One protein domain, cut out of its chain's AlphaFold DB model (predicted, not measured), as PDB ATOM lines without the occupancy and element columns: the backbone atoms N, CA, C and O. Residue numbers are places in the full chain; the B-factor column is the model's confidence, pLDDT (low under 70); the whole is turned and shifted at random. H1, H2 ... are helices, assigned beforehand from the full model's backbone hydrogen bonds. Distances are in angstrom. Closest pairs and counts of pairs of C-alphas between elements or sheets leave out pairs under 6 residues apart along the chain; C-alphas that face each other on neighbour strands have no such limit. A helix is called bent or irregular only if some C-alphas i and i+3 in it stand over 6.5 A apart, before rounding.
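Overview. This is residues 2 to 77 of the 245 residues of the protein "Uncharacterized 27.7 kDa protein in nifB 3'region" of Rhodobacter capsulatus (UniProt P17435). With little regular structure, the domain is a long winding loop, residues 2 to 42, beside a small cluster of three short helices in which H3 packs on both H1 and H2. The 76 printed residues have three named helices, H1, H2, H3 in chain order, and no named strand; the class is all helix, with only 27 residues in named elements. The whole is compact, radius of gyration of the C-alphas 11.1 A, spanning 30 by 26 by 22 A.

Along the chain. After residues 2 to 42, H1 runs from residue 43, C-alpha at (-28.943, -16.537, 34.329), to 52, 14.3 A. H2 is residues 54 to 60, 10.5 A, irregular but only just: C-alphas 55 and 58 are 7.0 A apart. H3, residues 66 to 75, 14.6 A, ends with C-alpha 75 at (-33.200, -20.215, 21.457).

Arrangement. H1 and H3 touch, closest C-alphas Glu 47 and Gln 71, 5.4 A, the same way at a shallow tilt of 32 degrees, only just short of steep. H2 and H3 touch as a helical hairpin, closest C-alphas Ala 57 and Ala 72, 4.5 A, opposite ways at a steep tilt of 41 degrees. H1 and H2 are close but not clearly touching, closest C-alphas Phe 50 and Ala 57, 6.3 A. Every O i to N i+4 pair is within hydrogen-bond range in H1, 5 of 6 in H3 and 1 of 3 in H2, where 2 of 4 O i to N i+3 pairs are.

Size, cuts and confidence. The C-alphas farthest apart, Glu 6 and Ser 77, are 31.1 A apart. The printed part has no cut, both links between helices are tight, and no printed residue is under 70 in pLDDT.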
ATOM      1  N   PRO A   2     -30.775  -1.877  36.819       71.61
ATOM      2  CA  PRO A   2     -30.127  -3.182  36.845       71.61
ATOM      3  C   PRO A   2     -30.878  -4.112  37.811       71.61
ATOM      4  O   PRO A   2     -31.225  -3.709  38.920       71.61
ATOM      5  N   GLU A   3     -31.189  -5.328  37.363       80.10
ATOM      6  CA  GLU A   3     -31.903  -6.347  38.150       80.10
ATOM      7  C   GLU A   3     -30.904  -7.419  38.589       80.10
ATOM      8  O   GLU A   3     -30.189  -7.967  37.746       80.10
ATOM      9  N   GLY A   4     -30.877  -7.761  39.877       89.66
ATOM     10  CA  GLY A   4     -30.059  -8.858  40.402       89.66
ATOM     11  C   GLY A   4     -28.677  -8.429  40.922       89.66
ATOM     12  O   GLY A   4     -28.481  -7.252  41.224       89.66
ATOM     13  N   PRO A   5     -27.732  -9.378  41.074       93.58
ATOM     14  CA  PRO A   5     -26.432  -9.141  41.709       93.58
ATOM     15  C   PRO A   5     -25.528  -8.221  40.877       93.58
ATOM     16  O   PRO A   5     -25.814  -7.930  39.718       93.58
ATOM     17  N   GLU A   6     -24.399  -7.787  41.435       94.74
ATOM     18  CA  GLU A   6     -23.384  -7.041  40.680       94.74
ATOM     19  C   GLU A   6     -23.023  -7.764  39.361       94.74
ATOM     20  O   GLU A   6     -22.839  -8.993  39.391       94.74
ATOM     21  N   PRO A   7     -22.971  -7.040  38.218       94.98
ATOM     22  CA  PRO A   7     -22.604  -7.596  36.919       94.98
ATOM     23  C   PRO A   7     -21.131  -7.993  36.891       94.98
ATOM     24  O   PRO A   7     -20.252  -7.173  36.642       94.98
ATOM     25  N   LEU A   8     -20.898  -9.278  37.126       96.98
ATOM     26  CA  LEU A   8     -19.608  -9.940  36.994       96.98
ATOM     27  C   LEU A   8     -19.763 -11.094  36.009       96.98
ATOM     28  O   LEU A   8     -20.870 -11.618  35.824       96.98
ATOM     29  N   ASP A   9     -18.659 -11.499  35.400       96.53
ATOM     30  CA  ASP A   9     -18.630 -12.715  34.607       96.53
ATOM     31  C   ASP A   9     -18.737 -13.972  35.487       96.53
ATOM     32  O   ASP A   9     -18.762 -13.913  36.724       96.53
ATOM     33  N   TRP A  10     -18.814 -15.137  34.847       94.44
ATOM     34  CA  TRP A  10     -18.940 -16.425  35.533       94.44
ATOM     35  C   TRP A  10     -17.703 -16.837  36.341       94.44
ATOM     36  O   TRP A  10     -17.782 -17.769  37.140       94.44
ATOM     37  N   THR A  11     -16.571 -16.154  36.161       96.81
ATOM     38  CA  THR A  11     -15.353 -16.331  36.967       96.81
ATOM     39  C   THR A  11     -15.280 -15.343  38.136       96.81
ATOM     40  O   THR A  11     -14.421 -15.477  39.007       96.81
ATOM     41  N   GLY A  12     -16.210 -14.383  38.199       96.29
ATOM     42  CA  GLY A  12     -16.261 -13.329  39.207       96.29
ATOM     43  C   GLY A  12     -15.461 -12.078  38.841       96.29
ATOM     44  O   GLY A  12     -15.244 -11.239  39.712       96.29
ATOM     45  N   GLN A  13     -15.022 -11.936  37.589       96.90
ATOM     46  CA  GLN A  13     -14.310 -10.754  37.104       96.90
ATOM     47  C   GLN A  13     -15.278  -9.689  36.579       96.90
ATOM     48  O   GLN A  13     -16.424  -9.970  36.221       96.90
ATOM     49  N   ALA A  14     -14.820  -8.437  36.561       95.94
ATOM     50  CA  ALA A  14     -15.598  -7.336  36.015       95.94
ATOM     51  C   ALA A  14     -15.789  -7.507  34.501       95.94
ATOM     52  O   ALA A  14     -14.866  -7.870  33.775       95.94
ATOM     53  N   LEU A  15     -16.997  -7.218  34.022       95.45
ATOM     54  CA  LEU A  15     -17.320  -7.266  32.600       95.45
ATOM     55  C   LEU A  15     -16.865  -5.981  31.897       95.45
ATOM     56  O   LEU A  15     -17.286  -4.885  32.269       95.45
ATOM     57  N   GLU A  16     -16.084  -6.118  30.827       94.62
ATOM     58  CA  GLU A  16     -15.586  -4.988  30.037       94.62
ATOM     59  C   GLU A  16     -16.296  -4.881  28.683       94.62
ATOM     60  O   GLU A  16     -16.024  -5.622  27.737       94.62
ATOM     61  N   CYS A  17     -17.205  -3.912  28.558       94.88
ATOM     62  CA  CYS A  17     -17.943  -3.686  27.314       94.88
ATOM     63  C   CYS A  17     -17.054  -3.261  26.134       94.88
ATOM     64  O   CYS A  17     -17.347  -3.648  25.009       94.88
ATOM     65  N   GLY A  18     -15.981  -2.500  26.377       93.21
ATOM     66  CA  GLY A  18     -15.121  -1.961  25.312       93.21
ATOM     67  C   GLY A  18     -14.232  -2.995  24.610       93.21
ATOM     68  O   GLY A  18     -13.715  -2.719  23.536       93.21
ATOM     69  N   ALA A  19     -14.057  -4.181  25.201       91.46
ATOM     70  CA  ALA A  19     -13.341  -5.306  24.593       91.46
ATOM     71  C   ALA A  19     -14.299  -6.416  24.117       91.46
ATOM     72  O   ALA A  19     -13.869  -7.457  23.616       91.46
ATOM     73  N   CYS A  20     -15.609  -6.227  24.296       95.25
ATOM     74  CA  CYS A  20     -16.606  -7.242  24.006       95.25
ATOM     75  C   CYS A  20     -16.969  -7.242  22.518       95.25
ATOM     76  O   CYS A  20     -17.375  -6.224  21.968       95.25
ATOM     77  N   ARG A  21     -16.961  -8.421  21.885       95.46
ATOM     78  CA  ARG A  21     -17.370  -8.598  20.475       95.46
ATOM     79  C   ARG A  21     -18.822  -8.205  20.157       95.46
ATOM     80  O   ARG A  21     -19.202  -8.200  18.996       95.46
ATOM     81  N   PHE A  22     -19.633  -7.931  21.177       95.22
ATOM     82  CA  PHE A  22     -21.036  -7.533  21.056       95.22
ATOM     83  C   PHE A  22     -21.260  -6.054  21.392       95.22
ATOM     84  O   PHE A  22     -22.385  -5.666  21.704       95.22
ATOM     85  N   GLN A  23     -20.200  -5.239  21.399       94.36
ATOM     86  CA  GLN A  23     -20.266  -3.825  21.769       94.36
ATOM     87  C   GLN A  23     -21.315  -3.052  20.953       94.36
ATOM     88  O   GLN A  23     -22.041  -2.244  21.528       94.36
ATOM     89  N   ASP A  24     -21.474  -3.366  19.667       95.07
ATOM     90  CA  ASP A  24     -22.447  -2.712  18.779       95.07
ATOM     91  C   ASP A  24     -23.909  -2.889  19.244       95.07
ATOM     92  O   ASP A  24     -24.772  -2.068  18.944       95.07
ATOM     93  N   LEU A  25     -24.202  -3.923  20.045       96.60
ATOM     94  CA  LEU A  25     -25.538  -4.164  20.612       96.60
ATOM     95  C   LEU A  25     -25.881  -3.242  21.794       96.60
ATOM     96  O   LEU A  25     -27.014  -3.262  22.284       96.60
ATOM     97  N   LEU A  26     -24.912  -2.478  22.309       94.96
ATOM     98  CA  LEU A  26     -25.148  -1.520  23.392       94.96
ATOM     99  C   LEU A  26     -25.987  -0.341  22.902       94.96
ATOM    100  O   LEU A  26     -26.895   0.093  23.608       94.96
ATOM    101  N   GLU A  27     -25.719   0.145  21.688       93.86
ATOM    102  CA  GLU A  27     -26.423   1.295  21.111       93.86
ATOM    103  C   GLU A  27     -27.898   0.985  20.834       93.86
ATOM    104  O   GLU A  27     -28.763   1.832  21.051       93.86
ATOM    105  N   SER A  28     -28.205  -0.251  20.427       94.67
ATOM    106  CA  SER A  28     -29.580  -0.720  20.224       94.67
ATOM    107  C   SER A  28     -30.294  -1.125  21.521       94.67
ATOM    108  O   SER A  28     -31.482  -1.442  21.498       94.67
ATOM    109  N   GLY A  29     -29.598  -1.143  22.665       94.35
ATOM    110  CA  GLY A  29     -30.155  -1.577  23.951       94.35
ATOM    111  C   GLY A  29     -30.426  -3.084  24.053       94.35
ATOM    112  O   GLY A  29     -31.069  -3.536  25.007       94.35
ATOM    113  N   HIS A  30     -29.936  -3.879  23.098       96.17
ATOM    114  CA  HIS A  30     -30.058  -5.338  23.118       96.17
ATOM    115  C   HIS A  30     -29.021  -6.018  24.032       96.17
ATOM    116  O   HIS A  30     -29.150  -7.199  24.373       96.17
ATOM    117  N   CYS A  31     -28.019  -5.263  24.480       96.18
ATOM    118  CA  CYS A  31     -27.014  -5.647  25.464       96.18
ATOM    119  C   CYS A  31     -26.836  -4.525  26.507       96.18
ATOM    120  O   CYS A  31     -27.162  -3.368  26.253       96.18
ATOM    121  N   GLY A  32     -26.323  -4.848  27.693       95.15
ATOM    122  CA  GLY A  32     -25.953  -3.878  28.723       95.15
ATOM    123  C   GLY A  32     -25.630  -4.521  30.071       95.15
ATOM    124  O   GLY A  32     -26.307  -5.460  30.505       95.15
ATOM    125  N   LEU A  33     -24.614  -3.998  30.766       94.44
ATOM    126  CA  LEU A  33     -24.252  -4.454  32.113       94.44
ATOM    127  C   LEU A  33     -25.426  -4.293  33.077       94.44
ATOM    128  O   LEU A  33     -26.154  -3.303  33.045       94.44
ATOM    129  N   GLY A  34     -25.629  -5.286  33.941       94.34
ATOM    130  CA  GLY A  34     -26.747  -5.263  34.883       94.34
ATOM    131  C   GLY A  34     -28.117  -5.546  34.251       94.34
ATOM    132  O   GLY A  34     -29.112  -5.644  34.972       94.34
ATOM    133  N   TRP A  35     -28.180  -5.683  32.922       95.04
ATOM    134  CA  TRP A  35     -29.416  -5.734  32.148       95.04
ATOM    135  C   TRP A  35     -29.518  -6.987  31.272       95.04
ATOM    136  O   TRP A  35     -30.381  -7.832  31.509       95.04
ATOM    137  N   SER A  36     -28.655  -7.111  30.269       96.44
ATOM    138  CA  SER A  36     -28.700  -8.136  29.224       96.44
ATOM    139  C   SER A  36     -27.272  -8.397  28.758       96.44
ATOM    140  O   SER A  36     -26.684  -7.568  28.074       96.44
ATOM    141  N   CYS A  37     -26.668  -9.502  29.176       96.64
ATOM    142  CA  CYS A  37     -25.291  -9.824  28.819       96.64
ATOM    143  C   CYS A  37     -25.097 -11.337  28.885       96.64
ATOM    144  O   CYS A  37     -25.375 -11.945  29.918       96.64
ATOM    145  N   LEU A  38     -24.615 -11.943  27.796       97.19
ATOM    146  CA  LEU A  38     -24.380 -13.391  27.746       97.19
ATOM    147  C   LEU A  38     -23.179 -13.848  28.578       97.19
ATOM    148  O   LEU A  38     -23.117 -15.018  28.947       97.19
ATOM    149  N   ASN A  39     -22.243 -12.931  28.849       97.20
ATOM    150  CA  ASN A  39     -21.049 -13.184  29.656       97.20
ATOM    151  C   ASN A  39     -21.310 -13.000  31.160       97.20
ATOM    152  O   ASN A  39     -20.423 -13.268  31.956       97.20
ATOM    153  N   ASP A  40     -22.486 -12.509  31.561       97.11
ATOM    154  CA  ASP A  40     -22.827 -12.315  32.974       97.11
ATOM    155  C   ASP A  40     -23.040 -13.669  33.665       97.11
ATOM    156  O   ASP A  40     -23.520 -14.620  33.056       97.11
ATOM    157  N   ARG A  41     -22.726 -13.755  34.957       96.50
ATOM    158  CA  ARG A  41     -23.013 -14.940  35.784       96.50
ATOM    159  C   ARG A  41     -24.498 -15.135  36.098       96.50
ATOM    160  O   ARG A  41     -24.912 -16.197  36.548       96.50
ATOM    161  N   TYR A  42     -25.323 -14.098  35.960       96.79
ATOM    162  CA  TYR A  42     -26.721 -14.160  36.372       96.79
ATOM    163  C   TYR A  42     -27.633 -14.626  35.233       96.79
ATOM    164  O   TYR A  42     -27.926 -13.879  34.298       96.79
ATOM    165  N   ALA A  43     -28.167 -15.846  35.363       96.37
ATOM    166  CA  ALA A  43     -28.943 -16.537  34.329       96.37
ATOM    167  C   ALA A  43     -30.061 -15.702  33.670       96.37
ATOM    168  O   ALA A  43     -30.241 -15.795  32.460       96.37
ATOM    169  N   LYS A  44     -30.782 -14.848  34.414       97.10
ATOM    170  CA  LYS A  44     -31.842 -13.996  33.837       97.10
ATOM    171  C   LYS A  44     -31.317 -12.964  32.831       97.10
ATOM    172  O   LYS A  44     -32.026 -12.609  31.893       97.10
ATOM    173  N   ARG A  45     -30.098 -12.448  33.027       97.27
ATOM    174  CA  ARG A  45     -29.475 -11.478  32.106       97.27
ATOM    175  C   ARG A  45     -28.991 -12.164  30.837       97.27
ATOM    176  O   ARG A  45     -29.128 -11.596  29.758       97.27
ATOM    177  N   ILE A  46     -28.494 -13.390  30.970       97.99
ATOM    178  CA  ILE A  46     -28.128 -14.253  29.845       97.99
ATOM    179  C   ILE A  46     -29.381 -14.650  29.049       97.99
ATOM    180  O   ILE A  46     -29.399 -14.552  27.826       97.99
ATOM    181  N   GLU A  47     -30.455 -15.057  29.731       98.10
ATOM    182  CA  GLU A  47     -31.748 -15.363  29.106       98.10
ATOM    183  C   GLU A  47     -32.259 -14.158  28.313       98.10
ATOM    184  O   GLU A  47     -32.571 -14.285  27.131       98.10
ATOM    185  N   ARG A  48     -32.268 -12.970  28.928       97.31
ATOM    186  CA  ARG A  48     -32.664 -11.729  28.256       97.31
ATOM    187  C   ARG A  48     -31.800 -11.425  27.031       97.31
ATOM    188  O   ARG A  48     -32.346 -11.005  26.016       97.31
ATOM    189  N   PHE A  49     -30.496 -11.696  27.091       98.19
ATOM    190  CA  PHE A  49     -29.606 -11.523  25.944       98.19
ATOM    191  C   PHE A  49     -30.045 -12.357  24.741       98.19
ATOM    192  O   PHE A  49     -30.180 -11.809  23.650       98.19
ATOM    193  N   PHE A  50     -30.329 -13.649  24.923       98.40
ATOM    194  CA  PHE A  50     -30.777 -14.504  23.816       98.40
ATOM    195  C   PHE A  50     -32.241 -14.282  23.420       98.40
ATOM    196  O   PHE A  50     -32.623 -14.655  22.315       98.40
ATOM    197  N   LEU A  51     -33.062 -13.680  24.285       97.33
ATOM    198  CA  LEU A  51     -34.398 -13.212  23.905       97.33
ATOM    199  C   LEU A  51     -34.332 -11.996  22.970       97.33
ATOM    200  O   LEU A  51     -35.152 -11.895  22.062       97.33
ATOM    201  N   LEU A  52     -33.377 -11.087  23.191       97.61
ATOM    202  CA  LEU A  52     -33.192  -9.880  22.375       97.61
ATOM    203  C   LEU A  52     -32.347 -10.129  21.117       97.61
ATOM    204  O   LEU A  52     -32.521  -9.421  20.131       97.61
ATOM    205  N   ASN A  53     -31.465 -11.133  21.145       98.05
ATOM    206  CA  ASN A  53     -30.533 -11.458  20.059       98.05
ATOM    207  C   ASN A  53     -30.587 -12.962  19.713       98.05
ATOM    208  O   ASN A  53     -29.613 -13.697  19.934       98.05
ATOM    209  N   PRO A  54     -31.742 -13.481  19.253       97.88
ATOM    210  CA  PRO A  54     -31.921 -14.911  19.006       97.88
ATOM    211  C   PRO A  54     -30.978 -15.481  17.935       97.88
ATOM    212  O   PRO A  54     -30.600 -16.651  18.009       97.88
ATOM    213  N   GLU A  55     -30.554 -14.668  16.969       97.56
ATOM    214  CA  GLU A  55     -29.614 -15.022  15.902       97.56
ATOM    215  C   GLU A  55     -28.213 -15.385  16.416       97.56
ATOM    216  O   GLU A  55     -27.507 -16.165  15.777       97.56
ATOM    217  N   LEU A  56     -27.834 -14.898  17.601       98.15
ATOM    218  CA  LEU A  56     -26.540 -15.187  18.223       98.15
ATOM    219  C   LEU A  56     -26.535 -16.510  18.999       98.15
ATOM    220  O   LEU A  56     -25.492 -16.944  19.489       98.15
ATOM    221  N   ALA A  57     -27.673 -17.185  19.146       98.47
ATOM    222  CA  ALA A  57     -27.748 -18.393  19.960       98.47
ATOM    223  C   ALA A  57     -26.869 -19.535  19.409       98.47
ATOM    224  O   ALA A  57     -26.132 -20.168  20.166       98.47
ATOM    225  N   ASP A  58     -26.885 -19.774  18.095       98.31
ATOM    226  CA  ASP A  58     -26.206 -20.918  17.461       98.31
ATOM    227  C   ASP A  58     -24.681 -20.908  17.642       98.31
ATOM    228  O   ASP A  58     -24.060 -21.962  17.857       98.31
ATOM    229  N   GLU A  59     -24.073 -19.726  17.551       97.35
ATOM    230  CA  GLU A  59     -22.630 -19.523  17.704       97.35
ATOM    231  C   GLU A  59     -22.172 -19.557  19.171       97.35
ATOM    232  O   GLU A  59     -21.012 -19.867  19.440       97.35
ATOM    233  N   ASN A  60     -23.079 -19.325  20.128       97.95
ATOM    234  CA  ASN A  60     -22.767 -19.271  21.560       97.95
ATOM    235  C   ASN A  60     -23.042 -20.586  22.316       97.95
ATOM    236  O   ASN A  60     -22.799 -20.676  23.516       97.95
ATOM    237  N   LEU A  61     -23.451 -21.656  21.629       98.35
ATOM    238  CA  LEU A  61     -23.604 -22.990  22.240       98.35
ATOM    239  C   LEU A  61     -22.272 -23.621  22.699       98.35
ATOM    240  O   LEU A  61     -22.296 -24.648  23.360       98.35
ATOM    241  N   GLY A  62     -21.122 -23.065  22.303       97.71
ATOM    242  CA  GLY A  62     -19.789 -23.507  22.738       97.71
ATOM    243  C   GLY A  62     -19.185 -22.650  23.851       97.71
ATOM    244  O   GLY A  62     -17.983 -22.728  24.087       97.71
ATOM    245  N   HIS A  63     -19.979 -21.781  24.477       97.99
ATOM    246  CA  HIS A  63     -19.491 -20.860  25.496       97.99
ATOM    247  C   HIS A  63     -18.933 -21.610  26.731       97.99
ATOM    248  O   HIS A  63     -19.521 -22.621  27.128       97.99
ATOM    249  N   PRO A  64     -17.841 -21.137  27.374       97.24
ATOM    250  CA  PRO A  64     -17.248 -21.825  28.530       97.24
ATOM    251  C   PRO A  64     -18.210 -21.984  29.711       97.24
ATOM    252  O   PRO A  64     -18.210 -23.008  30.386       97.24
ATOM    253  N   TYR A  65     -19.064 -20.987  29.935       98.00
ATOM    254  CA  TYR A  65     -20.062 -21.016  30.998       98.00
ATOM    255  C   TYR A  65     -21.301 -21.825  30.605       98.00
ATOM    256  O   TYR A  65     -21.913 -21.548  29.565       98.00
ATOM    257  N   PHE A  66     -21.681 -22.804  31.432       98.25
ATOM    258  CA  PHE A  66     -22.767 -23.726  31.109       98.25
ATOM    259  C   PHE A  66     -24.126 -23.026  31.048       98.25
ATOM    260  O   PHE A  66     -24.903 -23.316  30.144       98.25
ATOM    261  N   GLU A  67     -24.416 -22.048  31.907       98.09
ATOM    262  CA  GLU A  67     -25.684 -21.316  31.883       98.09
ATOM    263  C   GLU A  67     -25.841 -20.546  30.574       98.09
ATOM    264  O   GLU A  67     -26.932 -20.539  30.005       98.09
ATOM    265  N   THR A  68     -24.761 -19.976  30.030       98.56
ATOM    266  CA  THR A  68     -24.781 -19.392  28.683       98.56
ATOM    267  C   THR A  68     -25.118 -20.440  27.635       98.56
ATOM    268  O   THR A  68     -25.979 -20.184  26.793       98.56
ATOM    269  N   ARG A  69     -24.529 -21.642  27.710       98.63
ATOM    270  CA  ARG A  69     -24.882 -22.746  26.802       98.63
ATOM    271  C   ARG A  69     -26.341 -23.167  26.956       98.63
ATOM    272  O   ARG A  69     -26.997 -23.378  25.941       98.63
ATOM    273  N   VAL A  70     -26.880 -23.239  28.177       98.52
ATOM    274  CA  VAL A  70     -28.297 -23.556  28.441       98.52
ATOM    275  C   VAL A  70     -29.209 -22.506  27.815       98.52
ATOM    276  O   VAL A  70     -30.146 -22.863  27.100       98.52
ATOM    277  N   GLN A  71     -28.958 -21.217  28.058       98.56
ATOM    278  CA  GLN A  71     -29.809 -20.150  27.524       98.56
ATOM    279  C   GLN A  71     -29.680 -20.035  26.000       98.56
ATOM    280  O   GLN A  71     -30.694 -19.914  25.316       98.56
ATOM    281  N   ALA A  72     -28.476 -20.195  25.441       98.65
ATOM    282  CA  ALA A  72     -28.283 -20.319  23.998       98.65
ATOM    283  C   ALA A  72     -29.078 -21.514  23.450       98.65
ATOM    284  O   ALA A  72     -29.820 -21.389  22.477       98.65
ATOM    285  N   ALA A  73     -29.002 -22.672  24.112       98.48
ATOM    286  CA  ALA A  73     -29.708 -23.886  23.722       98.48
ATOM    287  C   ALA A  73     -31.230 -23.770  23.825       98.48
ATOM    288  O   ALA A  73     -31.909 -24.585  23.209       98.48
ATOM    289  N   ARG A  74     -31.794 -22.786  24.538       97.89
ATOM    290  CA  ARG A  74     -33.243 -22.505  24.536       97.89
ATOM    291  C   ARG A  74     -33.711 -21.836  23.247       97.89
ATOM    292  O   ARG A  74     -34.834 -22.095  22.820       97.89
ATOM    293  N   THR A  75     -32.849 -21.041  22.621       97.98
ATOM    294  CA  THR A  75     -33.200 -20.215  21.457       97.98
ATOM    295  C   THR A  75     -32.646 -20.765  20.146       97.98
ATOM    296  O   THR A  75     -33.316 -20.685  19.121       97.98
ATOM    297  N   ALA A  76     -31.472 -21.399  20.183       98.31
ATOM    298  CA  ALA A  76     -30.741 -21.898  19.021       98.31
ATOM    299  C   ALA A  76     -31.587 -22.765  18.077       98.31
ATOM    300  O   ALA A  76     -32.572 -23.394  18.472       98.31
ATOM    301  N   SER A  77     -31.171 -22.869  16.827       97.63
ATOM    302  CA  SER A  77     -31.766 -23.775  15.860       97.63
ATOM    303  C   SER A  77     -31.708 -25.224  16.354       97.63
ATOM    304  O   SER A  77     -30.665 -25.715  16.799       97.63
TER     305      SER A  77